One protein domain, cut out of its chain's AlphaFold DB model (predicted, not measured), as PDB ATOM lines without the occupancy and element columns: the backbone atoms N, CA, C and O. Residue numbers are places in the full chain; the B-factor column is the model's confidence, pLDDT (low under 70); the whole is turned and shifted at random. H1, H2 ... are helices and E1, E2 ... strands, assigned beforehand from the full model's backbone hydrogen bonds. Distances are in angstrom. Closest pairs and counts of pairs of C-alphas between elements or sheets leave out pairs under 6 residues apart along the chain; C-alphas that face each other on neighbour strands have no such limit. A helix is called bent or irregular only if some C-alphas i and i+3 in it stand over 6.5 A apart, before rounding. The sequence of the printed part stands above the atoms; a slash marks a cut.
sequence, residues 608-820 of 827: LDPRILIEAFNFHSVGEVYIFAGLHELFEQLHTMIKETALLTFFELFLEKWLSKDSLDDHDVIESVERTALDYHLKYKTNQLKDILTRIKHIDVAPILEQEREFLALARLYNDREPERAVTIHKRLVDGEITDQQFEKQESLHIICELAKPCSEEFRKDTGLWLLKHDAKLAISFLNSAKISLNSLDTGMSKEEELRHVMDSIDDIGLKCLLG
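AT A GLANCE: This is residues 608 to 820 of the 827 residues of the protein "CNH domain-containing protein" of Cyberlindnera jadinii (strain ATCC 18201 / CBS 1600 / BCRC 20928 / JCM 3617 / NBRC 0987 / NRRL Y-1542) (UniProt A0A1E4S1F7). Short helices are stacked one after another into a long rod, mostly set crosswise to its length, as the chain from H3 to H11 zigzags back and forth. At one end H1, E1 and H2 make an open loop that meets H4 through H1, and residues 628 to 634 stick out there; at the other end, past H11, the long link of residues 786 to 798 leads to H12, and H13 is the tip. The printed part has 213 residues and is mostly helix: H1, then the one named strand E1, then H2 to H13. It is loose, with a radius of gyration of the C-alphas of 24.4 A, and spans 86 by 32 by 26 A.

IN THESE COORDINATES: H1, residues 611 to 616, begins at C-alpha 611 (-5.572, -15.510, 52.436). E1 is residues 625 to 628, H2 629 to 641 (19.9 A), H3 645 to 659 (21.2 A) and H4 667 to 684 (25.5 A). H5 is residues 686 to 693, H6 702 to 708, H7 711 to 718, H8 723 to 735 (18.2 A) and H9 745 to 755. H10 is residues 761 to 771, H11 776 to 785, H12 799 to 808 and H13 815 to 818, ending at C-alpha 818 (-0.651, 48.318, 37.142). H2 and H5 are irregular: C-alphas 630 and 633 are 7.2 A apart, and 687 and 690 are 7.3 A apart.

HOW THE PARTS SIT: E1 pairs with no named strand. H1 touches H2, with closest C-alphas Ala 616 and His 639 5.5 A apart. H4 touches H1 (Arg 611 and Val 669, 6.6 A), H3 (Leu 655 and Ala 677, 6.0 A) and H5 (His 681 and Leu 689, 5.7 A). H7 touches H5 (Lys 690 and Ala 713, 7.1 A), H6 (Leu 705 and Leu 714, 5.9 A) and H8 (Ala 715 and Ala 726, 4.3 A). H8 and H9, a hairpin, touch at a shallow tilt of 19 degrees, opposite ways (Val 727 and Ile 752, 5.4 A). H9 and H11 are close but not clearly touching (Cys 753 and Phe 782, 6.2 A). H10 and H11 form a hairpin (Leu 771 and Ala 779, 5.0 A). H11 and H12 only just touch, with 3 pairs of C-alphas within 8 A (Ala 776 and His 805, 6.2 A), about perpendicular at 89 degrees. H13 touches no helix. Every O i to N i+4 pair is within hydrogen-bond range in H1, H3, H4, H6, H7, H8, H10, H11 and H12; H2 has 6 of 9, H9 6 of 7, and H5 1 of 4, with 4 of 5 O i to N i+3 pairs; H13 is too short for one.

THE WHOLE: The two C-alphas farthest apart, of Gly 630 and Gly 820, are 87.2 A apart. The printed part has no cut. The link from H11 to H12 is long, 13 residues. Mean pLDDT of the printed part is 84.9; residues 790 to 820 are under 70.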
ATOM      1  N   LEU A 608     -14.511 -19.238  54.683       95.06
ATOM      2  CA  LEU A 608     -13.204 -19.530  54.091       95.06
ATOM      3  C   LEU A 608     -12.230 -18.367  54.298       95.06
ATOM      4  O   LEU A 608     -12.580 -17.214  54.043       95.06
ATOM      5  N   ASP A 609     -10.996 -18.684  54.694       95.38
ATOM      6  CA  ASP A 609      -9.930 -17.694  54.831       95.38
ATOM      7  C   ASP A 609      -9.534 -17.141  53.442       95.38
ATOM      8  O   ASP A 609      -9.043 -17.900  52.594       95.38
ATOM      9  N   PRO A 610      -9.723 -15.833  53.169       96.38
ATOM     10  CA  PRO A 610      -9.385 -15.239  51.877       96.38
ATOM     11  C   PRO A 610      -7.882 -15.287  51.578       96.38
ATOM     12  O   PRO A 610      -7.498 -15.233  50.407       96.38
ATOM     13  N   ARG A 611      -7.027 -15.428  52.601       96.94
ATOM     14  CA  ARG A 611      -5.572 -15.510  52.436       96.94
ATOM     15  C   ARG A 611      -5.139 -16.735  51.630       96.94
ATOM     16  O   ARG A 611      -4.129 -16.672  50.937       96.94
ATOM     17  N   ILE A 612      -5.940 -17.806  51.623       97.06
ATOM     18  CA  ILE A 612      -5.698 -18.986  50.778       97.06
ATOM     19  C   ILE A 612      -5.748 -18.609  49.289       97.06
ATOM     20  O   ILE A 612      -4.920 -19.080  48.513       97.06
ATOM     21  N   LEU A 613      -6.663 -17.723  48.870       96.62
ATOM     22  CA  LEU A 613      -6.661 -17.212  47.493       96.62
ATOM     23  C   LEU A 613      -5.545 -16.193  47.246       96.62
ATOM     24  O   LEU A 613      -4.986 -16.178  46.156       96.62
ATOM     25  N   ILE A 614      -5.197 -15.366  48.230       97.12
ATOM     26  CA  ILE A 614      -4.092 -14.399  48.117       97.12
ATOM     27  C   ILE A 614      -2.770 -15.119  47.799       97.12
ATOM     28  O   ILE A 614      -2.139 -14.819  46.782       97.12
ATOM     29  N   GLU A 615      -2.420 -16.134  48.593       96.25
ATOM     30  CA  GLU A 615      -1.222 -16.956  48.379       96.25
ATOM     31  C   GLU A 615      -1.305 -17.778  47.088       96.25
ATOM     32  O   GLU A 615      -0.328 -17.842  46.338       96.25
ATOM     33  N   ALA A 616      -2.479 -18.342  46.752       95.19
ATOM     34  CA  ALA A 616      -2.667 -19.005  45.461       95.19
ATOM     35  C   ALA A 616      -2.265 -18.065  44.311       95.19
ATOM     36  O   ALA A 616      -1.422 -18.424  43.493       95.19
ATOM     37  N   PHE A 617      -2.773 -16.827  44.303       95.31
ATOM     38  CA  PHE A 617      -2.507 -15.814  43.274       95.31
ATOM     39  C   PHE A 617      -1.084 -15.211  43.289       95.31
ATOM     40  O   PHE A 617      -0.817 -14.282  42.524       95.31
ATOM     41  N   ASN A 618      -0.144 -15.772  44.064       94.88
ATOM     42  CA  ASN A 618       1.231 -15.277  44.237       94.88
ATOM     43  C   ASN A 618       1.290 -13.846  44.817       94.88
ATOM     44  O   ASN A 618       2.132 -13.037  44.409       94.88
ATOM     45  N   PHE A 619       0.394 -13.525  45.752       95.06
ATOM     46  CA  PHE A 619       0.461 -12.317  46.574       95.06
ATOM     47  C   PHE A 619       0.758 -12.681  48.030       95.06
ATOM     48  O   PHE A 619       0.399 -13.757  48.496       95.06
ATOM     49  N   HIS A 620       1.440 -11.783  48.739       92.81
ATOM     50  CA  HIS A 620       1.925 -12.037  50.091       92.81
ATOM     51  C   HIS A 620       0.822 -11.800  51.131       92.81
ATOM     52  O   HIS A 620       0.378 -10.668  51.333       92.81
ATOM     53  N   SER A 621       0.416 -12.870  51.814       94.06
ATOM     54  CA  SER A 621      -0.438 -12.812  53.002       94.06
ATOM     55  C   SER A 621       0.342 -12.444  54.269       94.06
ATOM     56  O   SER A 621       1.546 -12.673  54.384       94.06
ATOM     57  N   VAL A 622      -0.379 -11.885  55.236       92.81
ATOM     58  CA  VAL A 622       0.083 -11.567  56.587       92.81
ATOM     59  C   VAL A 622      -0.413 -12.647  57.553       92.81
ATOM     60  O   VAL A 622      -1.517 -13.187  57.400       92.81
ATOM     61  N   GLY A 623       0.422 -12.973  58.540       90.56
ATOM     62  CA  GLY A 623       0.228 -14.109  59.441       90.56
ATOM     63  C   GLY A 623       0.735 -15.427  58.844       90.56
ATOM     64  O   GLY A 623       1.578 -15.442  57.947       90.56
ATOM     65  N   GLU A 624       0.227 -16.545  59.362       91.50
ATOM     66  CA  GLU A 624       0.493 -17.888  58.834       91.50
ATOM     67  C   GLU A 624      -0.787 -18.460  58.212       91.50
ATOM     68  O   GLU A 624      -1.808 -18.573  58.898       91.50
ATOM     69  N   VAL A 625      -0.738 -18.876  56.946       94.75
ATOM     70  CA  VAL A 625      -1.904 -19.442  56.251       94.75
ATOM     71  C   VAL A 625      -1.747 -20.947  56.120       94.75
ATOM     72  O   VAL A 625      -0.701 -21.437  55.695       94.75
ATOM     73  N   TYR A 626      -2.807 -21.684  56.448       95.50
ATOM     74  CA  TYR A 626      -2.832 -23.144  56.435       95.50
ATOM     75  C   TYR A 626      -3.911 -23.682  55.489       95.50
ATOM     76  O   TYR A 626      -4.976 -23.090  55.332       95.50
ATOM     77  N   ILE A 627      -3.647 -24.847  54.894       96.94
ATOM     78  CA  ILE A 627      -4.607 -25.615  54.093       96.94
ATOM     79  C   ILE A 627      -4.639 -27.075  54.550       96.94
ATOM     80  O   ILE A 627      -3.624 -27.624  54.982       96.94
ATOM     81  N   PHE A 628      -5.792 -27.734  54.421       97.94
ATOM     82  CA  PHE A 628      -5.885 -29.184  54.588       97.94
ATOM     83  C   PHE A 628      -4.972 -29.897  53.582       97.94
ATOM     84  O   PHE A 628      -5.077 -29.676  52.373       97.94
ATOM     85  N   ALA A 629      -4.100 -30.782  54.064       97.12
ATOM     86  CA  ALA A 629      -3.127 -31.490  53.236       97.12
ATOM     87  C   ALA A 629      -3.768 -32.260  52.068       97.12
ATOM     88  O   ALA A 629      -3.202 -32.290  50.975       97.12
ATOM     89  N   GLY A 630      -4.974 -32.805  52.263       96.69
ATOM     90  CA  GLY A 630      -5.757 -33.483  51.226       96.69
ATOM     91  C   GLY A 630      -6.282 -32.583  50.098       96.69
ATOM     92  O   GLY A 630      -6.772 -33.102  49.098       96.69
ATOM     93  N   LEU A 631      -6.180 -31.255  50.227       97.56
ATOM     94  CA  LEU A 631      -6.597 -30.272  49.215       97.56
ATOM     95  C   LEU A 631      -5.419 -29.575  48.518       97.56
ATOM     96  O   LEU A 631      -5.633 -28.826  47.565       97.56
ATOM     97  N   HIS A 632      -4.179 -29.857  48.930       95.88
ATOM     98  CA  HIS A 632      -2.971 -29.254  48.358       95.88
ATOM     99  C   HIS A 632      -2.842 -29.510  46.841       95.88
ATOM    100  O   HIS A 632      -2.373 -28.649  46.106       95.88
ATOM    101  N   GLU A 633      -3.315 -30.657  46.343       95.81
ATOM    102  CA  GLU A 633      -3.337 -30.972  44.904       95.81
ATOM    103  C   GLU A 633      -4.266 -30.030  44.107       95.81
ATOM    104  O   GLU A 633      -3.924 -29.601  43.005       95.81
ATOM    105  N   LEU A 634      -5.425 -29.665  44.675       96.50
ATOM    106  CA  LEU A 634      -6.374 -28.724  44.063       96.50
ATOM    107  C   LEU A 634      -5.866 -27.277  44.134       96.50
ATOM    108  O   LEU A 634      -6.109 -26.497  43.215       96.50
ATOM    109  N   PHE A 635      -5.144 -26.930  45.203       96.62
ATOM    110  CA  PHE A 635      -4.465 -25.642  45.344       96.62
ATOM    111  C   PHE A 635      -3.370 -25.463  44.279       96.62
ATOM    112  O   PHE A 635      -3.373 -24.460  43.570       96.62
ATOM    113  N   GLU A 636      -2.505 -26.464  44.081       95.62
ATOM    114  CA  GLU A 636      -1.489 -26.454  43.013       95.62
ATOM    115  C   GLU A 636      -2.120 -26.388  41.613       95.62
ATOM    116  O   GLU A 636      -1.667 -25.629  40.756       95.62
ATOM    117  N   GLN A 637      -3.215 -27.121  41.371       95.69
ATOM    118  CA  GLN A 637      -3.958 -27.023  40.106       95.69
ATOM    119  C   GLN A 637      -4.453 -25.591  39.861       95.69
ATOM    120  O   GLN A 637      -4.225 -25.048  38.777       95.69
ATOM    121  N   LEU A 638      -5.030 -24.938  40.876       95.69
ATOM    122  CA  LEU A 638      -5.471 -23.543  40.781       95.69
ATOM    123  C   LEU A 638      -4.283 -22.603  40.524       95.69
ATOM    124  O   LEU A 638      -4.383 -21.705  39.686       95.69
ATOM    125  N   HIS A 639      -3.140 -22.863  41.163       92.81
ATOM    126  CA  HIS A 639      -1.903 -22.111  40.970       92.81
ATOM    127  C   HIS A 639      -1.408 -22.153  39.508       92.81
ATOM    128  O   HIS A 639      -0.896 -21.162  38.981       92.81
ATOM    129  N   THR A 640      -1.617 -23.259  38.786       94.12
ATOM    130  CA  THR A 640      -1.265 -23.316  37.353       94.12
ATOM    131  C   THR A 640      -2.177 -22.475  36.446       94.12
ATOM    132  O   THR A 640      -1.726 -22.033  35.386       94.12
ATOM    133  N   MET A 641      -3.423 -22.200  36.860       93.31
ATOM    134  CA  MET A 641      -4.456 -21.554  36.031       93.31
ATOM    135  C   MET A 641      -4.481 -20.016  36.103       93.31
ATOM    136  O   MET A 641      -5.100 -19.382  35.255       93.31
ATOM    137  N   ILE A 642      -3.782 -19.377  37.052       89.94
ATOM    138  CA  ILE A 642      -3.843 -17.915  37.337       89.94
ATOM    139  C   ILE A 642      -3.568 -17.001  36.129       89.94
ATOM    140  O   ILE A 642      -3.936 -15.828  36.127       89.94
ATOM    141  N   LYS A 643      -2.948 -17.525  35.070       89.88
ATOM    142  CA  LYS A 643      -2.702 -16.795  33.817       89.88
ATOM    143  C   LYS A 643      -3.978 -16.553  32.992       89.88
ATOM    144  O   LYS A 643      -3.921 -15.822  32.006       89.88
ATOM    145  N   GLU A 644      -5.112 -17.144  33.366       91.88
ATOM    146  CA  GLU A 644      -6.408 -16.917  32.727       91.88
ATOM    147  C   GLU A 644      -7.018 -15.553  33.084       91.88
ATOM    148  O   GLU A 644      -7.322 -15.258  34.241       91.88
ATOM    149  N   THR A 645      -7.322 -14.744  32.065       92.44
ATOM    150  CA  THR A 645      -7.960 -13.423  32.213       92.44
ATOM    151  C   THR A 645      -9.283 -13.470  32.989       92.44
ATOM    152  O   THR A 645      -9.601 -12.537  33.726       92.44
ATOM    153  N   ALA A 646     -10.053 -14.554  32.856       94.00
ATOM    154  CA  ALA A 646     -11.305 -14.738  33.588       94.00
ATOM    155  C   ALA A 646     -11.071 -14.946  35.096       94.00
ATOM    156  O   ALA A 646     -11.779 -14.361  35.913       94.00
ATOM    157  N   LEU A 647     -10.038 -15.711  35.462       94.56
ATOM    158  CA  LEU A 647      -9.670 -15.989  36.851       94.56
ATOM    159  C   LEU A 647      -9.055 -14.750  37.536       94.56
ATOM    160  O   LEU A 647      -9.351 -14.486  38.700       94.56
ATOM    161  N   LEU A 648      -8.306 -13.920  36.798       94.25
ATOM    162  CA  LEU A 648      -7.876 -12.588  37.257       94.25
ATOM    163  C   LEU A 648      -9.067 -11.633  37.468       94.25
ATOM    164  O   LEU A 648      -9.148 -10.966  38.497       94.25
ATOM    165  N   THR A 649     -10.036 -11.619  36.545       95.50
ATOM    166  CA  THR A 649     -11.267 -10.811  36.680       95.50
ATOM    167  C   THR A 649     -12.095 -11.244  37.899       95.50
ATOM    168  O   THR A 649     -12.650 -10.406  38.607       95.50
ATOM    169  N   PHE A 650     -12.147 -12.548  38.188       97.19
ATOM    170  CA  PHE A 650     -12.731 -13.073  39.423       97.19
ATOM    171  C   PHE A 650     -12.001 -12.553  40.675       97.19
ATOM    172  O   PHE A 650     -12.656 -12.109  41.618       97.19
ATOM    173  N   PHE A 651     -10.665 -12.590  40.689       97.19
ATOM    174  CA  PHE A 651      -9.854 -12.196  41.848       97.19
ATOM    175  C   PHE A 651     -10.001 -10.711  42.191       97.19
ATOM    176  O   PHE A 651     -10.119 -10.349  43.358       97.19
ATOM    177  N   GLU A 652     -10.093  -9.858  41.174       95.56
ATOM    178  CA  GLU A 652     -10.407  -8.437  41.323       95.56
ATOM    179  C   GLU A 652     -11.761  -8.207  42.015       95.56
ATOM    180  O   GLU A 652     -11.823  -7.507  43.024       95.56
ATOM    181  N   LEU A 653     -12.831  -8.854  41.535       96.25
ATOM    182  CA  LEU A 653     -14.170  -8.758  42.136       96.25
ATOM    183  C   LEU A 653     -14.216  -9.328  43.564       96.25
ATOM    184  O   LEU A 653     -14.959  -8.832  44.415       96.25
ATOM    185  N   PHE A 654     -13.414 -10.355  43.843       97.19
ATOM    186  CA  PHE A 654     -13.210 -10.908  45.181       97.19
ATOM    187  C   PHE A 654     -12.547  -9.882  46.116       97.19
ATOM    188  O   PHE A 654     -13.093  -9.614  47.190       97.19
ATOM    189  N   LEU A 655     -11.449  -9.244  45.696       96.50
ATOM    190  CA  LEU A 655     -10.768  -8.196  46.464       96.50
ATOM    191  C   LEU A 655     -11.671  -6.973  46.688       96.50
ATOM    192  O   LEU A 655     -11.789  -6.503  47.819       96.50
ATOM    193  N   GLU A 656     -12.371  -6.490  45.654       94.56
ATOM    194  CA  GLU A 656     -13.326  -5.381  45.784       94.56
ATOM    195  C   GLU A 656     -14.431  -5.683  46.805       94.56
ATOM    196  O   GLU A 656     -14.775  -4.823  47.623       94.56
ATOM    197  N   LYS A 657     -14.981  -6.905  46.782       95.25
ATOM    198  CA  LYS A 657     -16.051  -7.309  47.699       95.25
ATOM    199  C   LYS A 657     -15.550  -7.521  49.131       95.25
ATOM    200  O   LYS A 657     -16.302  -7.235  50.061       95.25
ATOM    201  N   TRP A 658     -14.304  -7.957  49.335       94.50
ATOM    202  CA  TRP A 658     -13.698  -8.013  50.672       94.50
ATOM    203  C   TRP A 658     -13.358  -6.621  51.226       94.50
ATOM    204  O   TRP A 658     -13.710  -6.347  52.371       94.50
ATOM    205  N   LEU A 659     -12.808  -5.707  50.415       93.19
ATOM    206  CA  LEU A 659     -12.610  -4.291  50.784       93.19
ATOM    207  C   LEU A 659     -13.918  -3.552  51.127       93.19
ATOM    208  O   LEU A 659     -13.892  -2.505  51.769       93.19
ATOM    209  N   SER A 660     -15.059  -4.081  50.682       92.50
ATOM    210  CA  SER A 660     -16.394  -3.529  50.943       92.50
ATOM    211  C   SER A 660     -17.054  -4.090  52.215       92.50
ATOM    212  O   SER A 660     -18.233  -3.828  52.451       92.50
ATOM    213  N   LYS A 661     -16.337  -4.876  53.034       91.62
ATOM    214  CA  LYS A 661     -16.809  -5.331  54.352       91.62
ATOM    215  C   LYS A 661     -16.433  -4.310  55.428       91.62
ATOM    216  O   LYS A 661     -15.255  -4.076  55.676       91.62
ATOM    217  N   ASP A 662     -17.426  -3.747  56.113       77.62
ATOM    218  CA  ASP A 662     -17.194  -2.799  57.219       77.62
ATOM    219  C   ASP A 662     -16.880  -3.465  58.573       77.62
ATOM    220  O   ASP A 662     -16.490  -2.774  59.512       77.62
ATOM    221  N   SER A 663     -17.025  -4.790  58.685       73.00
ATOM    222  CA  SER A 663     -16.722  -5.560  59.897       73.00
ATOM    223  C   SER A 663     -15.925  -6.823  59.568       73.00
ATOM    224  O   SER A 663     -16.439  -7.731  58.909       73.00
ATOM    225  N   LEU A 664     -14.688  -6.873  60.055       77.06
ATOM    226  CA  LEU A 664     -13.797  -8.030  60.070       77.06
ATOM    227  C   LEU A 664     -13.021  -7.988  61.394       77.06
ATOM    228  O   LEU A 664     -12.558  -6.919  61.785       77.06
ATOM    229  N   ASP A 665     -12.903  -9.130  62.071       79.69
ATOM    230  CA  ASP A 665     -12.310  -9.206  63.418       79.69
ATOM    231  C   ASP A 665     -10.843  -9.693  63.414       79.69
ATOM    232  O   ASP A 665     -10.130  -9.519  64.401       79.69
ATOM    233  N   ASP A 666     -10.377 -10.290  62.307       90.81
ATOM    234  CA  ASP A 666      -8.994 -10.753  62.109       90.81
ATOM    235  C   ASP A 666      -8.172  -9.665  61.388       90.81
ATOM    236  O   ASP A 666      -8.397  -9.364  60.212       90.81
ATOM    237  N   HIS A 667      -7.214  -9.076  62.112       91.88
ATOM    238  CA  HIS A 667      -6.308  -8.039  61.610       91.88
ATOM    239  C   HIS A 667      -5.442  -8.524  60.442       91.88
ATOM    240  O   HIS A 667      -5.282  -7.806  59.458       91.88
ATOM    241  N   ASP A 668      -4.913  -9.744  60.515       93.56
ATOM    242  CA  ASP A 668      -3.999 -10.291  59.514       93.56
ATOM    243  C   ASP A 668      -4.745 -10.578  58.200       93.56
ATOM    244  O   ASP A 668      -4.201 -10.378  57.111       93.56
ATOM    245  N   VAL A 669      -6.019 -10.981  58.279       94.44
ATOM    246  CA  VAL A 669      -6.919 -11.088  57.113       94.44
ATOM    247  C   VAL A 669      -7.147  -9.724  56.460       94.44
ATOM    248  O   VAL A 669      -7.050  -9.617  55.236       94.44
ATOM    249  N   ILE A 670      -7.426  -8.681  57.250       94.06
ATOM    250  CA  ILE A 670      -7.621  -7.315  56.738       94.06
ATOM    251  C   ILE A 670      -6.338  -6.809  56.072       94.06
ATOM    252  O   ILE A 670      -6.388  -6.356  54.929       94.06
ATOM    253  N   GLU A 671      -5.194  -6.924  56.754       94.69
ATOM    254  CA  GLU A 671      -3.900  -6.455  56.252       94.69
ATOM    255  C   GLU A 671      -3.536  -7.164  54.941       94.69
ATOM    256  O   GLU A 671      -3.182  -6.510  53.958       94.69
ATOM    257  N   SER A 672      -3.728  -8.489  54.884       96.00
ATOM    258  CA  SER A 672      -3.535  -9.290  53.668       96.00
ATOM    259  C   SER A 672      -4.390  -8.792  52.503       96.00
ATOM    260  O   SER A 672      -3.879  -8.632  51.395       96.00
ATOM    261  N   VAL A 673      -5.687  -8.551  52.731       96.25
ATOM    262  CA  VAL A 673      -6.627  -8.104  51.690       96.25
ATOM    263  C   VAL A 673      -6.290  -6.694  51.208       96.25
ATOM    264  O   VAL A 673      -6.215  -6.480  49.999       96.25
ATOM    265  N   GLU A 674      -6.072  -5.737  52.115       95.25
ATOM    266  CA  GLU A 674      -5.755  -4.351  51.744       95.25
ATOM    267  C   GLU A 674      -4.434  -4.263  50.972       95.25
ATOM    268  O   GLU A 674      -4.369  -3.616  49.924       95.25
ATOM    269  N   ARG A 675      -3.405  -4.973  51.444       94.94
ATOM    270  CA  ARG A 675      -2.090  -5.035  50.804       94.94
ATOM    271  C   ARG A 675      -2.142  -5.729  49.448       94.94
ATOM    272  O   ARG A 675      -1.626  -5.198  48.472       94.94
ATOM    273  N   THR A 676      -2.841  -6.858  49.348       96.69
ATOM    274  CA  THR A 676      -3.001  -7.568  48.071       96.69
ATOM    275  C   THR A 676      -3.802  -6.752  47.062       96.69
ATOM    276  O   THR A 676      -3.469  -6.744  45.878       96.69
ATOM    277  N   ALA A 677      -4.831  -6.025  47.503       96.00
ATOM    278  CA  ALA A 677      -5.579  -5.134  46.628       96.00
ATOM    279  C   ALA A 677      -4.719  -3.970  46.116       96.00
ATOM    280  O   ALA A 677      -4.813  -3.633  44.935       96.00
ATOM    281  N   LEU A 678      -3.860  -3.396  46.964       94.38
ATOM    282  CA  LEU A 678      -2.871  -2.395  46.566       94.38
ATOM    283  C   LEU A 678      -1.880  -2.968  45.539       94.38
ATOM    284  O   LEU A 678      -1.797  -2.455  44.422       94.38
ATOM    285  N   ASP A 679      -1.201  -4.067  45.874       93.44
ATOM    286  CA  ASP A 679      -0.180  -4.707  45.035       93.44
ATOM    287  C   ASP A 679      -0.753  -5.172  43.682       93.44
ATOM    288  O   ASP A 679      -0.118  -5.004  42.638       93.44
ATOM    289  N   TYR A 680      -1.983  -5.704  43.657       94.62
ATOM    290  CA  TYR A 680      -2.683  -6.083  42.423       94.62
ATOM    291  C   TYR A 680      -2.947  -4.870  41.519       94.62
ATOM    292  O   TYR A 680      -2.693  -4.931  40.312       94.62
ATOM    293  N   HIS A 681      -3.410  -3.749  42.082       92.44
ATOM    294  CA  HIS A 681      -3.693  -2.548  41.296       92.44
ATOM    295  C   HIS A 681      -2.421  -1.837  40.830       92.44
ATOM    296  O   HIS A 681      -2.388  -1.388  39.687       92.44
ATOM    297  N   LEU A 682      -1.356  -1.809  41.635       90.31
ATOM    298  CA  LEU A 682      -0.036  -1.326  41.208       90.31
ATOM    299  C   LEU A 682       0.497  -2.137  40.013       90.31
ATOM    300  O   LEU A 682       0.927  -1.566  39.012       90.31
ATOM    301  N   LYS A 683       0.407  -3.469  40.095       90.06
ATOM    302  CA  LYS A 683       0.964  -4.417  39.117       90.06
ATOM    303  C   LYS A 683       0.162  -4.540  37.816       90.06
ATOM    304  O   LYS A 683       0.755  -4.818  36.775       90.06
ATOM    305  N   TYR A 684      -1.163  -4.371  37.863       89.12
ATOM    306  CA  TYR A 684      -2.044  -4.640  36.716       89.12
ATOM    307  C   TYR A 684      -2.958  -3.479  36.299       89.12
ATOM    308  O   TYR A 684      -3.376  -3.450  35.140       89.12
ATOM    309  N   LYS A 685      -3.307  -2.542  37.197       85.50
ATOM    310  CA  LYS A 685      -4.388  -1.556  36.978       85.50
ATOM    311  C   LYS A 685      -4.140  -0.185  37.631       85.50
ATOM    312  O   LYS A 685      -5.027   0.372  38.280       85.50
ATOM    313  N   THR A 686      -2.970   0.408  37.395       80.81
ATOM    314  CA  THR A 686      -2.529   1.691  37.990       80.81
ATOM    315  C   THR A 686      -3.567   2.817  37.846       80.81
ATOM    316  O   THR A 686      -3.760   3.624  38.750       80.81
ATOM    317  N   ASN A 687      -4.329   2.829  36.747       81.12
ATOM    318  CA  ASN A 687      -5.372   3.825  36.480       81.12
ATOM    319  C   ASN A 687      -6.566   3.785  37.460       81.12
ATOM    320  O   ASN A 687      -7.247   4.797  37.610       81.12
ATOM    321  N   GLN A 688      -6.828   2.651  38.124       85.38
ATOM    322  CA  GLN A 688      -7.900   2.490  39.125       85.38
ATOM    323  C   GLN A 688      -7.396   2.610  40.575       85.38
ATOM    324  O   GLN A 688      -8.197   2.631  41.508       85.38
ATOM    325  N   LEU A 689      -6.080   2.756  40.775       84.56
ATOM    326  CA  LEU A 689      -5.432   2.836  42.090       84.56
ATOM    327  C   LEU A 689      -6.072   3.890  43.011       84.56
ATOM    328  O   LEU A 689      -6.226   3.652  44.205       84.56
ATOM    329  N   LYS A 690      -6.510   5.030  42.455       82.88
ATOM    330  CA  LYS A 690      -7.174   6.108  43.206       82.88
ATOM    331  C   LYS A 690      -8.387   5.611  44.007       82.88
ATOM    332  O   LYS A 690      -8.548   6.013  45.156       82.88
ATOM    333  N   ASP A 691      -9.230   4.773  43.414       86.00
ATOM    334  CA  ASP A 691     -10.493   4.361  44.033       86.00
ATOM    335  C   ASP A 691     -10.241   3.348  45.159       86.00
ATOM    336  O   ASP A 691     -10.837   3.445  46.231       86.00
ATOM    337  N   ILE A 692      -9.273   2.448  44.964       89.56
ATOM    338  CA  ILE A 692      -8.796   1.498  45.979       89.56
ATOM    339  C   ILE A 692      -8.141   2.212  47.170       89.56
ATOM    340  O   ILE A 692      -8.439   1.873  48.315       89.56
ATOM    341  N   LEU A 693      -7.344   3.263  46.933       88.12
ATOM    342  CA  LEU A 693      -6.746   4.090  47.996       88.12
ATOM    343  C   LEU A 693      -7.784   4.754  48.922       88.12
ATOM    344  O   LEU A 693      -7.438   5.132  50.037       88.12
ATOM    345  N   THR A 694      -9.050   4.889  48.498       88.38
ATOM    346  CA  THR A 694     -10.140   5.381  49.371       88.38
ATOM    347  C   THR A 694     -10.822   4.298  50.206       88.38
ATOM    348  O   THR A 694     -11.545   4.630  51.145       88.38
ATOM    349  N   ARG A 695     -10.615   3.017  49.874       90.12
ATOM    350  CA  ARG A 695     -11.215   1.868  50.575       90.12
ATOM    351  C   ARG A 695     -10.272   1.254  51.610       90.12
ATOM    352  O   ARG A 695     -10.753   0.725  52.605       90.12
ATOM    353  N   ILE A 696      -8.963   1.352  51.377       90.62
ATOM    354  CA  ILE A 696      -7.902   0.936  52.303       90.62
ATOM    355  C   ILE A 696      -7.905   1.841  53.548       90.62
ATOM    356  O   ILE A 696      -7.893   3.070  53.431       90.62
ATOM    357  N   LYS A 697      -7.930   1.235  54.741       89.31
ATOM    358  CA  LYS A 697      -8.109   1.916  56.034       89.31
ATOM    359  C   LYS A 697      -7.005   1.605  57.059       89.31
ATOM    360  O   LYS A 697      -6.785   2.445  57.931       89.31
ATOM    361  N   HIS A 698      -6.343   0.446  56.984       88.69
ATOM    362  CA  HIS A 698      -5.527  -0.107  58.075       88.69
ATOM    363  C   HIS A 698      -4.020  -0.115  57.776       88.69
ATOM    364  O   HIS A 698      -3.237   0.222  58.663       88.69
ATOM    365  N   ILE A 699      -3.599  -0.437  56.545       91.50
ATOM    366  CA  ILE A 699      -2.171  -0.392  56.171       91.50
ATOM    367  C   ILE A 699      -1.646   1.037  55.958       91.50
ATOM    368  O   ILE A 699      -2.342   1.907  55.426       91.50
ATOM    369  N   ASP A 700      -0.369   1.269  56.290       90.00
ATOM    370  CA  ASP A 700       0.342   2.465  55.825       90.00
ATOM    371  C   ASP A 700       0.783   2.278  54.367       90.00
ATOM    372  O   ASP A 700       1.756   1.590  54.053       90.00
ATOM    373  N   VAL A 701       0.032   2.903  53.466       91.38
ATOM    374  CA  VAL A 701       0.250   2.830  52.019       91.38
ATOM    375  C   VAL A 701       1.423   3.708  51.554       91.38
ATOM    376  O   VAL A 701       1.991   3.462  50.489       91.38
ATOM    377  N   ALA A 702       1.821   4.722  52.332       87.50
ATOM    378  CA  ALA A 702       2.854   5.675  51.926       87.50
ATOM    379  C   ALA A 702       4.222   5.028  51.598       87.50
ATOM    380  O   ALA A 702       4.716   5.261  50.490       87.50
ATOM    381  N   PRO A 703       4.831   4.183  52.461       89.31
ATOM    382  CA  PRO A 703       6.116   3.551  52.153       89.31
ATOM    383  C   PRO A 703       6.053   2.591  50.954       89.31
ATOM    384  O   PRO A 703       7.045   2.447  50.243       89.31
ATOM    385  N   ILE A 704       4.898   1.967  50.692       89.19
ATOM    386  CA  ILE A 704       4.713   1.057  49.551       89.19
ATOM    387  C   ILE A 704       4.721   1.855  48.236       89.19
ATOM    388  O   ILE A 704       5.446   1.509  47.304       89.19
ATOM    389  N   LEU A 705       3.993   2.978  48.178       88.94
ATOM    390  CA  LEU A 705       3.998   3.865  47.007       88.94
ATOM    391  C   LEU A 705       5.361   4.546  46.781       88.94
ATOM    392  O   LEU A 705       5.747   4.752  45.630       88.94
ATOM    393  N   GLU A 706       6.111   4.871  47.843       87.44
ATOM    394  CA  GLU A 706       7.492   5.366  47.713       87.44
ATOM    395  C   GLU A 706       8.450   4.303  47.151       87.44
ATOM    396  O   GLU A 706       9.302   4.635  46.322       87.44
ATOM    397  N   GLN A 707       8.304   3.035  47.557       89.19
ATOM    398  CA  GLN A 707       9.124   1.925  47.057       89.19
ATOM    399  C   GLN A 707       8.886   1.675  45.559       89.19
ATOM    400  O   GLN A 707       9.844   1.642  44.781       89.19
ATOM    401  N   GLU A 708       7.618   1.560  45.153       86.44
ATOM    402  CA  GLU A 708       7.224   1.283  43.764       86.44
ATOM    403  C   GLU A 708       7.254   2.530  42.854       86.44
ATOM    404  O   GLU A 708       7.069   2.422  41.644       86.44
ATOM    405  N   ARG A 709       7.591   3.705  43.412       88.94
ATOM    406  CA  ARG A 709       7.789   4.996  42.712       88.94
ATOM    407  C   ARG A 709       6.534   5.627  42.105       88.94
ATOM    408  O   ARG A 709       6.644   6.524  41.267       88.94
ATOM    409  N   GLU A 710       5.355   5.237  42.575       87.50
ATOM    410  CA  GLU A 710       4.068   5.839  42.203       87.50
ATOM    411  C   GLU A 710       3.840   7.141  43.001       87.50
ATOM    412  O   GLU A 710       2.888   7.314  43.769       87.50
ATOM    413  N   PHE A 711       4.778   8.081  42.847       86.94
ATOM    414  CA  PHE A 711       4.838   9.345  43.581       86.94
ATOM    415  C   PHE A 711       3.619  10.243  43.331       86.94
ATOM    416  O   PHE A 711       3.242  11.029  44.199       86.94
ATOM    417  N   LEU A 712       2.969  10.131  42.175       84.88
ATOM    418  CA  LEU A 712       1.761  10.876  41.842       84.88
ATOM    419  C   LEU A 712       0.518  10.283  42.534       84.88
ATOM    420  O   LEU A 712      -0.404  11.025  42.879       84.88
ATOM    421  N   ALA A 713       0.512   8.978  42.831       84.44
ATOM    422  CA  ALA A 713      -0.467   8.361  43.728       84.44
ATOM    423  C   ALA A 713      -0.198   8.728  45.200       84.44
ATOM    424  O   ALA A 713      -1.130   9.070  45.929       84.44
ATOM    425  N   LEU A 714       1.072   8.754  45.614       87.69
ATOM    426  CA  LEU A 714       1.496   9.189  46.950       87.69
ATOM    427  C   LEU A 714       1.119  10.654  47.230       87.69
ATOM    428  O   LEU A 714       0.579  10.968  48.288       87.69
ATOM    429  N   ALA A 715       1.342  11.557  46.270       85.25
ATOM    430  CA  ALA A 715       0.918  12.949  46.385       85.25
ATOM    431  C   ALA A 715      -0.606  13.049  46.567       85.25
ATOM    432  O   ALA A 715      -1.069  13.718  47.489       85.25
ATOM    433  N   ARG A 716      -1.384  12.300  45.765       84.50
ATOM    434  CA  ARG A 716      -2.851  12.213  45.896       84.50
ATOM    435  C   ARG A 716      -3.298  11.711  47.276       84.50
ATOM    436  O   ARG A 716      -4.264  12.255  47.801       84.50
ATOM    437  N   LEU A 717      -2.599  10.743  47.877       85.69
ATOM    438  CA  LEU A 717      -2.867  10.256  49.242       85.69
ATOM    439  C   LEU A 717      -2.643  11.348  50.308       85.69
ATOM    440  O   LEU A 717      -3.384  11.421  51.290       85.69
ATOM    441  N   TYR A 718      -1.650  12.219  50.105       87.81
ATOM    442  CA  TYR A 718      -1.362  13.337  51.004       87.81
ATOM    443  C   TYR A 718      -2.225  14.586  50.769       87.81
ATOM    444  O   TYR A 718      -2.320  15.388  51.693       87.81
ATOM    445  N   ASN A 719      -2.872  14.769  49.610       86.31
ATOM    446  CA  ASN A 719      -3.628  15.990  49.267       86.31
ATOM    447  C   ASN A 719      -4.557  16.490  50.389       86.31
ATOM    448  O   ASN A 719      -4.497  17.662  50.761       86.31
ATOM    449  N   ASP A 720      -5.387  15.595  50.934       79.38
ATOM    450  CA  ASP A 720      -6.404  15.929  51.940       79.38
ATOM    451  C   ASP A 720      -5.905  15.770  53.390       79.38
ATOM    452  O   ASP A 720      -6.557  16.235  54.325       79.38
ATOM    453  N   ARG A 721      -4.754  15.107  53.593       83.31
ATOM    454  CA  ARG A 721      -4.174  14.808  54.920       83.31
ATOM    455  C   ARG A 721      -3.057  15.785  55.304       83.31
ATOM    456  O   ARG A 721      -3.049  16.319  56.408       83.31
ATOM    457  N   GLU A 722      -2.118  16.015  54.390       88.50
ATOM    458  CA  GLU A 722      -0.898  16.810  54.566       88.50
ATOM    459  C   GLU A 722      -0.519  17.523  53.245       88.50
ATOM    460  O   GLU A 722       0.438  17.128  52.565       88.50
ATOM    461  N   PRO A 723      -1.230  18.595  52.846       88.19
ATOM    462  CA  PRO A 723      -1.021  19.247  51.548       88.19
ATOM    463  C   PRO A 723       0.394  19.822  51.357       88.19
ATOM    464  O   PRO A 723       0.878  19.896  50.228       88.19
ATOM    465  N   GLU A 724       1.112  20.166  52.435       90.69
ATOM    466  CA  GLU A 724       2.521  20.587  52.357       90.69
ATOM    467  C   GLU A 724       3.451  19.426  51.915       90.69
ATOM    468  O   GLU A 724       4.382  19.656  51.135       90.69
ATOM    469  N   ARG A 725       3.160  18.163  52.286       90.50
ATOM    470  CA  ARG A 725       3.855  16.978  51.734       90.50
ATOM    471  C   ARG A 725       3.486  16.743  50.269       90.50
ATOM    472  O   ARG A 725       4.386  16.571  49.447       90.50
ATOM    473  N   ALA A 726       2.200  16.810  49.920       90.12
ATOM    474  CA  ALA A 726       1.733  16.620  48.540       90.12
ATOM    475  C   ALA A 726       2.368  17.630  47.562       90.12
ATOM    476  O   ALA A 726       2.917  17.243  46.528       90.12
ATOM    477  N   VAL A 727       2.387  18.920  47.924       90.94
ATOM    478  CA  VAL A 727       3.084  19.965  47.153       90.94
ATOM    479  C   VAL A 727       4.581  19.676  47.048       90.94
ATOM    480  O   VAL A 727       5.152  19.854  45.976       90.94
ATOM    481  N   THR A 728       5.225  19.206  48.120       92.31
ATOM    482  CA  THR A 728       6.659  18.870  48.098       92.31
ATOM    483  C   THR A 728       6.961  17.733  47.116       92.31
ATOM    484  O   THR A 728       7.928  17.827  46.364       92.31
ATOM    485  N   ILE A 729       6.118  16.699  47.041       91.56
ATOM    486  CA  ILE A 729       6.274  15.609  46.063       91.56
ATOM    487  C   ILE A 729       6.104  16.137  44.628       91.56
ATOM    488  O   ILE A 729       6.959  15.884  43.778       91.56
ATOM    489  N   HIS A 730       5.074  16.949  44.361       90.06
ATOM    490  CA  HIS A 730       4.894  17.561  43.040       90.06
ATOM    491  C   HIS A 730       6.041  18.517  42.654       90.06
ATOM    492  O   HIS A 730       6.446  18.505  41.491       90.06
ATOM    493  N   LYS A 731       6.615  19.297  43.590       91.56
ATOM    494  CA  LYS A 731       7.823  20.111  43.331       91.56
ATOM    495  C   LYS A 731       8.973  19.225  42.842       91.56
ATOM    496  O   LYS A 731       9.504  19.445  41.758       91.56
ATOM    497  N   ARG A 732       9.281  18.159  43.588       92.31
ATOM    498  CA  ARG A 732      10.382  17.225  43.293       92.31
ATOM    499  C   ARG A 732      10.205  16.467  41.969       92.31
ATOM    500  O   ARG A 732      11.199  16.195  41.299       92.31
ATOM    501  N   LEU A 733       8.965  16.183  41.556       91.38
ATOM    502  CA  LEU A 733       8.647  15.669  40.214       91.38
ATOM    503  C   LEU A 733       8.886  16.727  39.115       91.38
ATOM    504  O   LEU A 733       9.494  16.432  38.088       91.38
ATOM    505  N   VAL A 734       8.460  17.979  39.330       91.12
ATOM    506  CA  VAL A 734       8.674  19.099  38.388       91.12
ATOM    507  C   VAL A 734      10.158  19.450  38.224       91.12
ATOM    508  O   VAL A 734      10.573  19.791  37.108       91.12
ATOM    509  N   ASP A 735      10.944  19.329  39.290       90.38
ATOM    510  CA  ASP A 735      12.400  19.510  39.308       90.38
ATOM    511  C   ASP A 735      13.176  18.301  38.752       90.38
ATOM    512  O   ASP A 735      14.329  18.445  38.344       90.38
ATOM    513  N   GLY A 736      12.544  17.125  38.673       86.38
ATOM    514  CA  GLY A 736      13.164  15.890  38.186       86.38
ATOM    515  C   GLY A 736      14.074  15.189  39.202       86.38
ATOM    516  O   GLY A 736      14.900  14.369  38.805       86.38
ATOM    517  N   GLU A 737      13.936  15.483  40.501       89.50
ATOM    518  CA  GLU A 737      14.606  14.722  41.570       89.50
ATOM    519  C   GLU A 737      14.063  13.292  41.695       89.50
ATOM    520  O   GLU A 737      14.772  12.378  42.120       89.50
ATOM    521  N   ILE A 738      12.783  13.122  41.365       90.50
ATOM    522  CA  ILE A 738      12.044  11.861  41.353       90.50
ATOM    523  C   ILE A 738      11.259  11.760  40.043       90.50
ATOM    524  O   ILE A 738      10.976  12.767  39.394       90.50
ATOM    525  N   THR A 739      10.931  10.535  39.638       86.31
ATOM    526  CA  THR A 739      10.313  10.233  38.340       86.31
ATOM    527  C   THR A 739       9.139   9.284  38.523       86.31
ATOM    528  O   THR A 739       9.302   8.251  39.170       86.31
ATOM    529  N   ASP A 740       8.017   9.606  37.892       87.50
ATOM    530  CA  ASP A 740       6.762   8.851  37.899       87.50
ATOM    531  C   ASP A 740       6.289   8.677  36.441       87.50
ATOM    532  O   ASP A 740       6.568   9.533  35.594       87.50
ATOM    533  N   GLN A 741       5.634   7.558  36.121       79.88
ATOM    534  CA  GLN A 741       5.257   7.210  34.744       79.88
ATOM    535  C   GLN A 741       4.078   8.033  34.201       79.88
ATOM    536  O   GLN A 741       3.963   8.194  32.986       79.88
ATOM    537  N   GLN A 742       3.212   8.556  35.075       78.25
ATOM    538  CA  GLN A 742       2.012   9.325  34.721       78.25
ATOM    539  C   GLN A 742       2.211  10.845  34.886       78.25
ATOM    540  O   GLN A 742       1.247  11.610  34.913       78.25
ATOM    541  N   PHE A 743       3.457  11.304  35.033       85.44
ATOM    542  CA  PHE A 743       3.757  12.693  35.369       85.44
ATOM    543  C   PHE A 743       3.670  13.662  34.177       85.44
ATOM    544  O   PHE A 743       4.573  13.736  33.340       85.44
ATOM    545  N   GLU A 744       2.646  14.521  34.184       84.38
ATOM    546  CA  GLU A 744       2.601  15.725  33.349       84.38
ATOM    547  C   GLU A 744       3.013  16.991  34.123       84.38
ATOM    548  O   GLU A 744       2.430  17.377  35.145       84.38
ATOM    549  N   LYS A 745       4.034  17.683  33.597       83.44
ATOM    550  CA  LYS A 745       4.650  18.861  34.234       83.44
ATOM    551  C   LYS A 745       3.731  20.085  34.270       83.44
ATOM    552  O   LYS A 745       3.774  20.839  35.239       83.44
ATOM    553  N   GLN A 746       2.909  20.289  33.238       80.00
ATOM    554  CA  GLN A 746       2.007  21.445  33.152       80.00
ATOM    555  C   GLN A 746       0.802  21.306  34.092       80.00
ATOM    556  O   GLN A 746       0.484  22.254  34.808       80.00
ATOM    557  N   GLU A 747       0.196  20.116  34.179       83.31
ATOM    558  CA  GLU A 747      -0.866  19.849  35.156       83.31
ATOM    559  C   GLU A 747      -0.351  19.966  36.596       83.31
ATOM    560  O   GLU A 747      -0.964  20.632  37.430       83.31
ATOM    561  N   SER A 748       0.824  19.395  36.882       84.88
ATOM    562  CA  SER A 748       1.409  19.412  38.230       84.88
ATOM    563  C   SER A 748       1.700  20.822  38.755       84.88
ATOM    564  O   SER A 748       1.516  21.075  39.943       84.88
ATOM    565  N   LEU A 749       2.084  21.769  37.891       87.06
ATOM    566  CA  LEU A 749       2.251  23.178  38.271       87.06
ATOM    567  C   LEU A 749       0.922  23.825  38.711       87.06
ATOM    568  O   LEU A 749       0.892  24.564  39.699       87.06
ATOM    569  N   HIS A 750      -0.189  23.508  38.038       87.25
ATOM    570  CA  HIS A 750      -1.525  23.941  38.461       87.25
ATOM    571  C   HIS A 750      -1.976  23.254  39.759       87.25
ATOM    572  O   HIS A 750      -2.511  23.924  40.642       87.25
ATOM    573  N   ILE A 751      -1.708  21.955  39.916       86.94
ATOM    574  CA  ILE A 751      -2.032  21.194  41.133       86.94
ATOM    575  C   ILE A 751      -1.293  21.772  42.353       86.94
ATOM    576  O   ILE A 751      -1.921  22.011  43.384       86.94
ATOM    577  N   ILE A 752      -0.002  22.110  42.222       89.19
ATOM    578  CA  ILE A 752       0.773  22.819  43.258       89.19
ATOM    579  C   ILE A 752       0.084  24.128  43.677       89.19
ATOM    580  O   ILE A 752      -0.022  24.411  44.870       89.19
ATOM    581  N   CYS A 753      -0.412  24.913  42.715       88.50
ATOM    582  CA  CYS A 753      -1.082  26.184  42.994       88.50
ATOM    583  C   CYS A 753      -2.412  26.027  43.741       88.50
ATOM    584  O   CYS A 753      -2.778  26.926  44.496       88.50
ATOM    585  N   GLU A 754      -3.144  24.928  43.550       87.94
ATOM    586  CA  GLU A 754      -4.376  24.655  44.299       87.94
ATOM    587  C   GLU A 754      -4.071  24.097  45.695       87.94
ATOM    588  O   GLU A 754      -4.525  24.664  46.691       87.94
ATOM    589  N   LEU A 755      -3.237  23.053  45.786       88.81
ATOM    590  CA  LEU A 755      -2.880  22.395  47.049       88.81
ATOM    591  C   LEU A 755      -2.158  23.327  48.028       88.81
ATOM    592  O   LEU A 755      -2.335  23.200  49.235       88.81
ATOM    593  N   ALA A 756      -1.380  24.296  47.536       89.69
ATOM    594  CA  ALA A 756      -0.690  25.246  48.400       89.69
ATOM    595  C   ALA A 756      -1.619  26.306  49.026       89.69
ATOM    596  O   ALA A 756      -1.228  26.927  50.009       89.69
ATOM    597  N   LYS A 757      -2.840  26.544  48.516       88.38
ATOM    598  CA  LYS A 757      -3.759  27.577  49.053       88.38
ATOM    599  C   LYS A 757      -4.120  27.413  50.540       88.38
ATOM    600  O   LYS A 757      -4.066  28.438  51.230       88.38
ATOM    601  N   PRO A 758      -4.489  26.215  51.047       87.81
ATOM    602  CA  PRO A 758      -4.761  25.992  52.473       87.81
ATOM    603  C   PRO A 758      -3.511  25.988  53.371       87.81
ATOM    604  O   PRO A 758      -3.659  26.094  54.587       87.81
ATOM    605  N   CYS A 759      -2.305  25.876  52.807       89.25
ATOM    606  CA  CYS A 759      -1.056  25.773  53.566       89.25
ATOM    607  C   CYS A 759      -0.678  27.069  54.310       89.25
ATOM    608  O   CYS A 759      -1.285  28.134  54.138       89.25
ATOM    609  N   SER A 760       0.367  26.987  55.137       90.88
ATOM    610  CA  SER A 760       0.880  28.122  55.910       90.88
ATOM    611  C   SER A 760       1.271  29.323  55.023       90.88
ATOM    612  O   SER A 760       1.555  29.199  53.830       90.88
ATOM    613  N   GLU A 761       1.261  30.549  55.568       86.75
ATOM    614  CA  GLU A 761       1.692  31.735  54.798       86.75
ATOM    615  C   GLU A 761       3.168  31.637  54.376       86.75
ATOM    616  O   GLU A 761       3.521  32.054  53.278       86.75
ATOM    617  N   GLU A 762       4.010  31.034  55.213       88.19
ATOM    618  CA  GLU A 762       5.431  30.812  54.943       88.19
ATOM    619  C   GLU A 762       5.644  29.781  53.822       88.19
ATOM    620  O   GLU A 762       6.312  30.089  52.835       88.19
ATOM    621  N   PHE A 763       4.966  28.626  53.872       90.31
ATOM    622  CA  PHE A 763       5.016  27.628  52.794       90.31
ATOM    623  C   PHE A 763       4.447  28.153  51.464       90.31
ATOM    624  O   PHE A 763       4.924  27.789  50.387       90.31
ATOM    625  N   ARG A 764       3.458  29.058  51.504       90.12
ATOM    626  CA  ARG A 764       2.948  29.745  50.302       90.12
ATOM    627  C   ARG A 764       3.935  30.766  49.734       90.12
ATOM    628  O   ARG A 764       4.012  30.894  48.514       90.12
ATOM    629  N   LYS A 765       4.719  31.452  50.573       87.56
ATOM    630  CA  LYS A 765       5.815  32.330  50.120       87.56
ATOM    631  C   LYS A 765       6.926  31.527  49.446       87.56
ATOM    632  O   LYS A 765       7.292  31.863  48.324       87.56
ATOM    633  N   ASP A 766       7.384  30.439  50.070       89.25
ATOM    634  CA  ASP A 766       8.342  29.505  49.458       89.25
ATOM    635  C   ASP A 766       7.816  28.948  48.129       89.25
ATOM    636  O   ASP A 766       8.483  29.031  47.101       89.25
ATOM    637  N   THR A 767       6.578  28.451  48.110       90.25
ATOM    638  CA  THR A 767       5.994  27.858  46.900       90.25
ATOM    639  C   THR A 767       5.840  28.882  45.772       90.25
ATOM    640  O   THR A 767       6.090  28.542  44.620       90.25
ATOM    641  N   GLY A 768       5.526  30.147  46.074       87.50
ATOM    642  CA  GLY A 768       5.541  31.226  45.081       87.50
ATOM    643  C   GLY A 768       6.947  31.582  44.572       87.50
ATOM    644  O   GLY A 768       7.116  31.818  43.376       87.50
ATOM    645  N   LEU A 769       7.961  31.568  45.444       86.75
ATOM    646  CA  LEU A 769       9.374  31.765  45.079       86.75
ATOM    647  C   LEU A 769       9.939  30.616  44.234       86.75
ATOM    648  O   LEU A 769      10.757  30.848  43.343       86.75
ATOM    649  N   TRP A 770       9.500  29.386  44.494       92.25
ATOM    650  CA  TRP A 770       9.794  28.226  43.661       92.25
ATOM    651  C   TRP A 770       9.083  28.353  42.304       92.25
ATOM    652  O   TRP A 770       9.752  28.340  41.275       92.25
ATOM    653  N   LEU A 771       7.767  28.615  42.283       89.00
ATOM    654  CA  LEU A 771       6.983  28.770  41.045       89.00
ATOM    655  C   LEU A 771       7.570  29.829  40.096       89.00
ATOM    656  O   LEU A 771       7.605  29.586  38.892       89.00
ATOM    657  N   LEU A 772       8.092  30.954  40.610       85.31
ATOM    658  CA  LEU A 772       8.738  32.002  39.798       85.31
ATOM    659  C   LEU A 772       9.876  31.475  38.899       85.31
ATOM    660  O   LEU A 772      10.128  32.059  37.848       85.31
ATOM    661  N   LYS A 773      10.533  30.369  39.279       85.38
ATOM    662  CA  LYS A 773      11.632  29.738  38.526       85.38
ATOM    663  C   LYS A 773      11.156  28.798  37.411       85.38
ATOM    664  O   LYS A 773      11.958  28.441  36.549       85.38
ATOM    665  N   HIS A 774       9.884  28.393  37.420       86.44
ATOM    666  CA  HIS A 774       9.321  27.413  36.481       86.44
ATOM    667  C   HIS A 774       8.232  28.008  35.581       86.44
ATOM    668  O   HIS A 774       8.237  27.749  34.381       86.44
ATOM    669  N   ASP A 775       7.339  28.828  36.141       87.25
ATOM    670  CA  ASP A 775       6.353  29.623  35.408       87.25
ATOM    671  C   ASP A 775       6.049  30.915  36.187       87.25
ATOM    672  O   ASP A 775       5.262  30.938  37.138       87.25
ATOM    673  N   ALA A 776       6.669  32.019  35.764       82.81
ATOM    674  CA  ALA A 776       6.479  33.324  36.392       82.81
ATOM    675  C   ALA A 776       5.034  33.849  36.278       82.81
ATOM    676  O   ALA A 776       4.565  34.539  37.185       82.81
ATOM    677  N   LYS A 777       4.302  33.499  35.212       83.75
ATOM    678  CA  LYS A 777       2.925  33.959  34.977       83.75
ATOM    679  C   LYS A 777       1.951  33.247  35.911       83.75
ATOM    680  O   LYS A 777       1.087  33.887  36.518       83.75
ATOM    681  N   LEU A 778       2.151  31.946  36.110       86.38
ATOM    682  CA  LEU A 778       1.434  31.162  37.110       86.38
ATOM    683  C   LEU A 778       1.790  31.611  38.538       86.38
ATOM    684  O   LEU A 778       0.890  31.811  39.352       86.38
ATOM    685  N   ALA A 779       3.071  31.863  38.827       85.31
ATOM    686  CA  ALA A 779       3.536  32.325  40.137       85.31
ATOM    687  C   ALA A 779       2.920  33.671  40.555       85.31
ATOM    688  O   ALA A 779       2.428  33.813  41.676       85.31
ATOM    689  N   ILE A 780       2.895  34.650  39.643       82.69
ATOM    690  CA  ILE A 780       2.275  35.964  39.873       82.69
ATOM    691  C   ILE A 780       0.763  35.807  40.103       82.69
ATOM    692  O   ILE A 780       0.211  36.454  40.995       82.69
ATOM    693  N   SER A 781       0.086  34.928  39.358       85.75
ATOM    694  CA  SER A 781      -1.335  34.617  39.576       85.75
ATOM    695  C   SER A 781      -1.583  34.010  40.968       85.75
ATOM    696  O   SER A 781      -2.424  34.500  41.728       85.75
ATOM    697  N   PHE A 782      -0.788  33.005  41.348       88.00
ATOM    698  CA  PHE A 782      -0.863  32.330  42.642       88.00
ATOM    699  C   PHE A 782      -0.633  33.294  43.817       88.00
ATOM    700  O   PHE A 782      -1.493  33.387  44.697       88.00
ATOM    701  N   LEU A 783       0.459  34.070  43.804       84.25
ATOM    702  CA  LEU A 783       0.796  35.037  44.859       84.25
ATOM    703  C   LEU A 783      -0.300  36.094  45.052       84.25
ATOM    704  O   LEU A 783      -0.709  36.360  46.184       84.25
ATOM    705  N   ASN A 784      -0.843  36.631  43.951       82.12
ATOM    706  CA  ASN A 784      -1.977  37.556  43.998       82.12
ATOM    707  C   ASN A 784      -3.232  36.896  44.596       82.12
ATOM    708  O   ASN A 784      -3.901  37.505  45.431       82.12
ATOM    709  N   SER A 785      -3.536  35.641  44.234       83.75
ATOM    710  CA  SER A 785      -4.675  34.901  44.802       83.75
ATOM    711  C   SER A 785      -4.518  34.637  46.309       83.75
ATOM    712  O   SER A 785      -5.485  34.753  47.065       83.75
ATOM    713  N   ALA A 786      -3.284  34.390  46.762       78.25
ATOM    714  CA  ALA A 786      -2.915  34.231  48.166       78.25
ATOM    715  C   ALA A 786      -2.816  35.569  48.936       78.25
ATOM    716  O   ALA A 786      -2.621  35.557  50.150       78.25
ATOM    717  N   LYS A 787      -2.971  36.718  48.254       81.75
ATOM    718  CA  LYS A 787      -2.794  38.087  48.787       81.75
ATOM    719  C   LYS A 787      -1.383  38.376  49.324       81.75
ATOM    720  O   LYS A 787      -1.203  39.277  50.143       81.75
ATOM    721  N   ILE A 788      -0.381  37.637  48.851       78.19
ATOM    722  CA  ILE A 788       1.028  37.833  49.202       78.19
ATOM    723  C   ILE A 788       1.607  38.904  48.272       78.19
ATOM    724  O   ILE A 788       1.534  38.784  47.051       78.19
ATOM    725  N   SER A 789       2.185  39.964  48.838       73.56
ATOM    726  CA  SER A 789       2.846  41.000  48.041       73.56
ATOM    727  C   SER A 789       4.216  40.515  47.566       73.56
ATOM    728  O   SER A 789       5.018  40.060  48.374       73.56
ATOM    729  N   LEU A 790       4.534  40.695  46.281       65.62
ATOM    730  CA  LEU A 790       5.897  40.486  45.767       65.62
ATOM    731  C   LEU A 790       6.940  41.302  46.553       65.62
ATOM    732  O   LEU A 790       8.021  40.804  46.837       65.62
ATOM    733  N   ASN A 791       6.575  42.502  47.019       65.00
ATOM    734  CA  ASN A 791       7.436  43.365  47.837       65.00
ATOM    735  C   ASN A 791       7.709  42.829  49.262       65.00
ATOM    736  O   ASN A 791       8.436  43.478  50.012       65.00
ATOM    737  N   SER A 792       7.096  41.710  49.673       64.19
ATOM    738  CA  SER A 792       7.358  41.032  50.955       64.19
ATOM    739  C   SER A 792       8.041  39.667  50.802       64.19
ATOM    740  O   SER A 792       8.128  38.918  51.778       64.19
ATOM    741  N   LEU A 793       8.543  39.359  49.603       66.12
ATOM    742  CA  LEU A 793       9.399  38.214  49.311       66.12
ATOM    743  C   LEU A 793      10.851  38.686  49.150       66.12
ATOM    744  O   LEU A 793      11.102  39.672  48.462       66.12
ATOM    745  N   ASP A 794      11.805  37.967  49.742       67.06
ATOM    746  CA  ASP A 794      13.223  38.115  49.401       67.06
ATOM    747  C   ASP A 794      13.531  37.143  48.254       67.06
ATOM    748  O   ASP A 794      13.632  35.931  48.453       67.06
ATOM    749  N   THR A 795      13.542  37.657  47.024       60.38
ATOM    750  CA  THR A 795      13.570  36.837  45.802       60.38
ATOM    751  C   THR A 795      14.960  36.310  45.452       60.38
ATOM    752  O   THR A 795      15.075  35.364  44.672       60.38
ATOM    753  N   GLY A 796      16.019  36.931  45.983       60.16
ATOM    754  CA  GLY A 796      17.411  36.662  45.612       60.16
ATOM    755  C   GLY A 796      17.782  36.999  44.157       60.16
ATOM    756  O   GLY A 796      18.934  36.801  43.772       60.16
ATOM    757  N   MET A 797      16.842  37.502  43.349       62.44
ATOM    758  CA  MET A 797      17.055  37.897  41.953       62.44
ATOM    759  C   MET A 797      17.546  39.346  41.863       62.44
ATOM    760  O   MET A 797      17.301  40.159  42.758       62.44
ATOM    761  N   SER A 798      18.216  39.719  40.768       60.53
ATOM    762  CA  SER A 798      18.442  41.140  40.501       60.53
ATOM    763  C   SER A 798      17.135  41.813  40.067       60.53
ATOM    764  O   SER A 798      16.299  41.212  39.392       60.53
ATOM    765  N   LYS A 799      16.975  43.104  40.384       59.03
ATOM    766  CA  LYS A 799      15.778  43.872  39.989       59.03
ATOM    767  C   LYS A 799      15.525  43.898  38.480       59.03
ATOM    768  O   LYS A 799      14.391  44.113  38.066       59.03
ATOM    769  N   GLU A 800      16.558  43.705  37.661       58.03
ATOM    770  CA  GLU A 800      16.431  43.636  36.200       58.03
ATOM    771  C   GLU A 800      15.868  42.280  35.736       58.03
ATOM    772  O   GLU A 800      15.126  42.229  34.755       58.03
ATOM    773  N   GLU A 801      16.152  41.193  36.459       61.53
ATOM    774  CA  GLU A 801      15.573  39.863  36.224       61.53
ATOM    775  C   GLU A 801      14.123  39.787  36.724       61.53
ATOM    776  O   GLU A 801      13.262  39.290  35.999       61.53
ATOM    777  N   GLU A 802      13.826  40.368  37.895       59.34
ATOM    778  CA  GLU A 802      12.451  40.533  38.393       59.34
ATOM    779  C   GLU A 802      11.582  41.299  37.386       59.34
ATOM    780  O   GLU A 802      10.515  40.829  36.991       59.34
ATOM    781  N   LEU A 803      12.058  42.465  36.923       61.16
ATOM    782  CA  LEU A 803      11.360  43.273  35.921       61.16
ATOM    783  C   LEU A 803      11.179  42.524  34.601       61.16
ATOM    784  O   LEU A 803      10.100  42.611  34.021       61.16
ATOM    785  N   ARG A 804      12.183  41.768  34.137       64.06
ATOM    786  CA  ARG A 804      12.070  40.964  32.912       64.06
ATOM    787  C   ARG A 804      10.987  39.888  33.045       64.06
ATOM    788  O   ARG A 804      10.088  39.857  32.213       64.06
ATOM    789  N   HIS A 805      11.005  39.080  34.106       61.47
ATOM    790  CA  HIS A 805       9.986  38.044  34.323       61.47
ATOM    791  C   HIS A 805       8.571  38.617  34.512       61.47
ATOM    792  O   HIS A 805       7.605  38.030  34.027       61.47
ATOM    793  N   VAL A 806       8.434  39.776  35.164       58.97
ATOM    794  CA  VAL A 806       7.145  40.478  35.272       58.97
ATOM    795  C   VAL A 806       6.693  41.028  33.914       58.97
ATOM    796  O   VAL A 806       5.516  40.911  33.587       58.97
ATOM    797  N   MET A 807       7.591  41.590  33.099       59.41
ATOM    798  CA  MET A 807       7.246  42.118  31.772       59.41
ATOM    799  C   MET A 807       6.865  41.015  30.778       59.41
ATOM    800  O   MET A 807       5.837  41.145  30.117       59.41
ATOM    801  N   ASP A 808       7.618  39.914  30.728       58.72
ATOM    802  CA  ASP A 808       7.330  38.765  29.852       58.72
ATOM    803  C   ASP A 808       6.037  38.018  30.265       58.72
ATOM    804  O   ASP A 808       5.461  37.266  29.478       58.72
ATOM    805  N   SER A 809       5.534  38.253  31.485       51.66
ATOM    806  CA  SER A 809       4.273  37.703  32.003       51.66
ATOM    807  C   SER A 809       3.017  38.517  31.631       51.66
ATOM    808  O   SER A 809       1.903  38.018  31.839       51.66
ATOM    809  N   ILE A 810       3.145  39.761  31.157       54.75
ATOM    810  CA  ILE A 810       2.003  40.678  30.982       54.75
ATOM    811  C   ILE A 810       1.460  40.619  29.549       54.75
ATOM    812  O   ILE A 810       2.021  41.206  28.627       54.75
ATOM    813  N   ASP A 811       0.286  40.003  29.383       52.53
ATOM    814  CA  ASP A 811      -0.561  40.258  28.211       52.53
ATOM    815  C   ASP A 811      -1.099  41.708  28.271       52.53
ATOM    816  O   ASP A 811      -1.341  42.230  29.364       52.53
ATOM    817  N   ASP A 812      -1.379  42.334  27.117       47.53
ATOM    818  CA  ASP A 812      -1.779  43.755  26.932       47.53
ATOM    819  C   ASP A 812      -2.874  44.307  27.880       47.53
ATOM    820  O   ASP A 812      -3.051  45.521  28.028       47.53
ATOM    821  N   ILE A 813      -3.650  43.432  28.521       46.75
ATOM    822  CA  ILE A 813      -4.710  43.787  29.471       46.75
ATOM    823  C   ILE A 813      -4.134  44.134  30.859       46.75
ATOM    824  O   ILE A 813      -4.626  45.065  31.502       46.75
ATOM    825  N   GLY A 814      -3.076  43.451  31.318       46.31
ATOM    826  CA  GLY A 814      -2.515  43.620  32.669       46.31
ATOM    827  C   GLY A 814      -1.894  45.001  32.914       46.31
ATOM    828  O   GLY A 814      -2.036  45.573  33.999       46.31
ATOM    829  N   LEU A 815      -1.305  45.589  31.869       46.47
ATOM    830  CA  LEU A 815      -0.722  46.937  31.873       46.47
ATOM    831  C   LEU A 815      -1.715  48.035  32.305       46.47
ATOM    832  O   LEU A 815      -1.304  49.038  32.884       46.47
ATOM    833  N   LYS A 816      -3.026  47.844  32.090       46.84
ATOM    834  CA  LYS A 816      -4.061  48.808  32.513       46.84
ATOM    835  C   LYS A 816      -4.393  48.762  34.004       46.84
ATOM    836  O   LYS A 816      -4.918  49.747  34.514       46.84
ATOM    837  N   CYS A 817      -4.091  47.666  34.698       44.28
ATOM    838  CA  CYS A 817      -4.304  47.562  36.143       44.28
ATOM    839  C   CYS A 817      -3.105  48.113  36.928       44.28
ATOM    840  O   CYS A 817      -3.301  48.837  37.900       44.28
ATOM    841  N   LEU A 818      -1.874  47.836  36.481       41.91
ATOM    842  CA  LEU A 818      -0.651  48.318  37.142       41.91
ATOM    843  C   LEU A 818      -0.381  49.820  36.944       41.91
ATOM    844  O   LEU A 818       0.266  50.432  37.786       41.91
ATOM    845  N   LEU A 819      -0.904  50.435  35.876       43.94
ATOM    846  CA  LEU A 819      -0.826  51.887  35.646       43.94
ATOM    847  C   LEU A 819      -2.043  52.663  36.203       43.94
ATOM    848  O   LEU A 819      -2.229  53.844  35.902       43.94
ATOM    849  N   GLY A 820      -2.881  52.020  37.022       42.91
ATOM    850  CA  GLY A 820      -3.990  52.671  37.718       42.91
ATOM    851  C   GLY A 820      -3.514  53.500  38.916       42.91
ATOM    852  O   GLY A 820      -3.315  52.942  39.988       42.91
TER     853      GLY A 820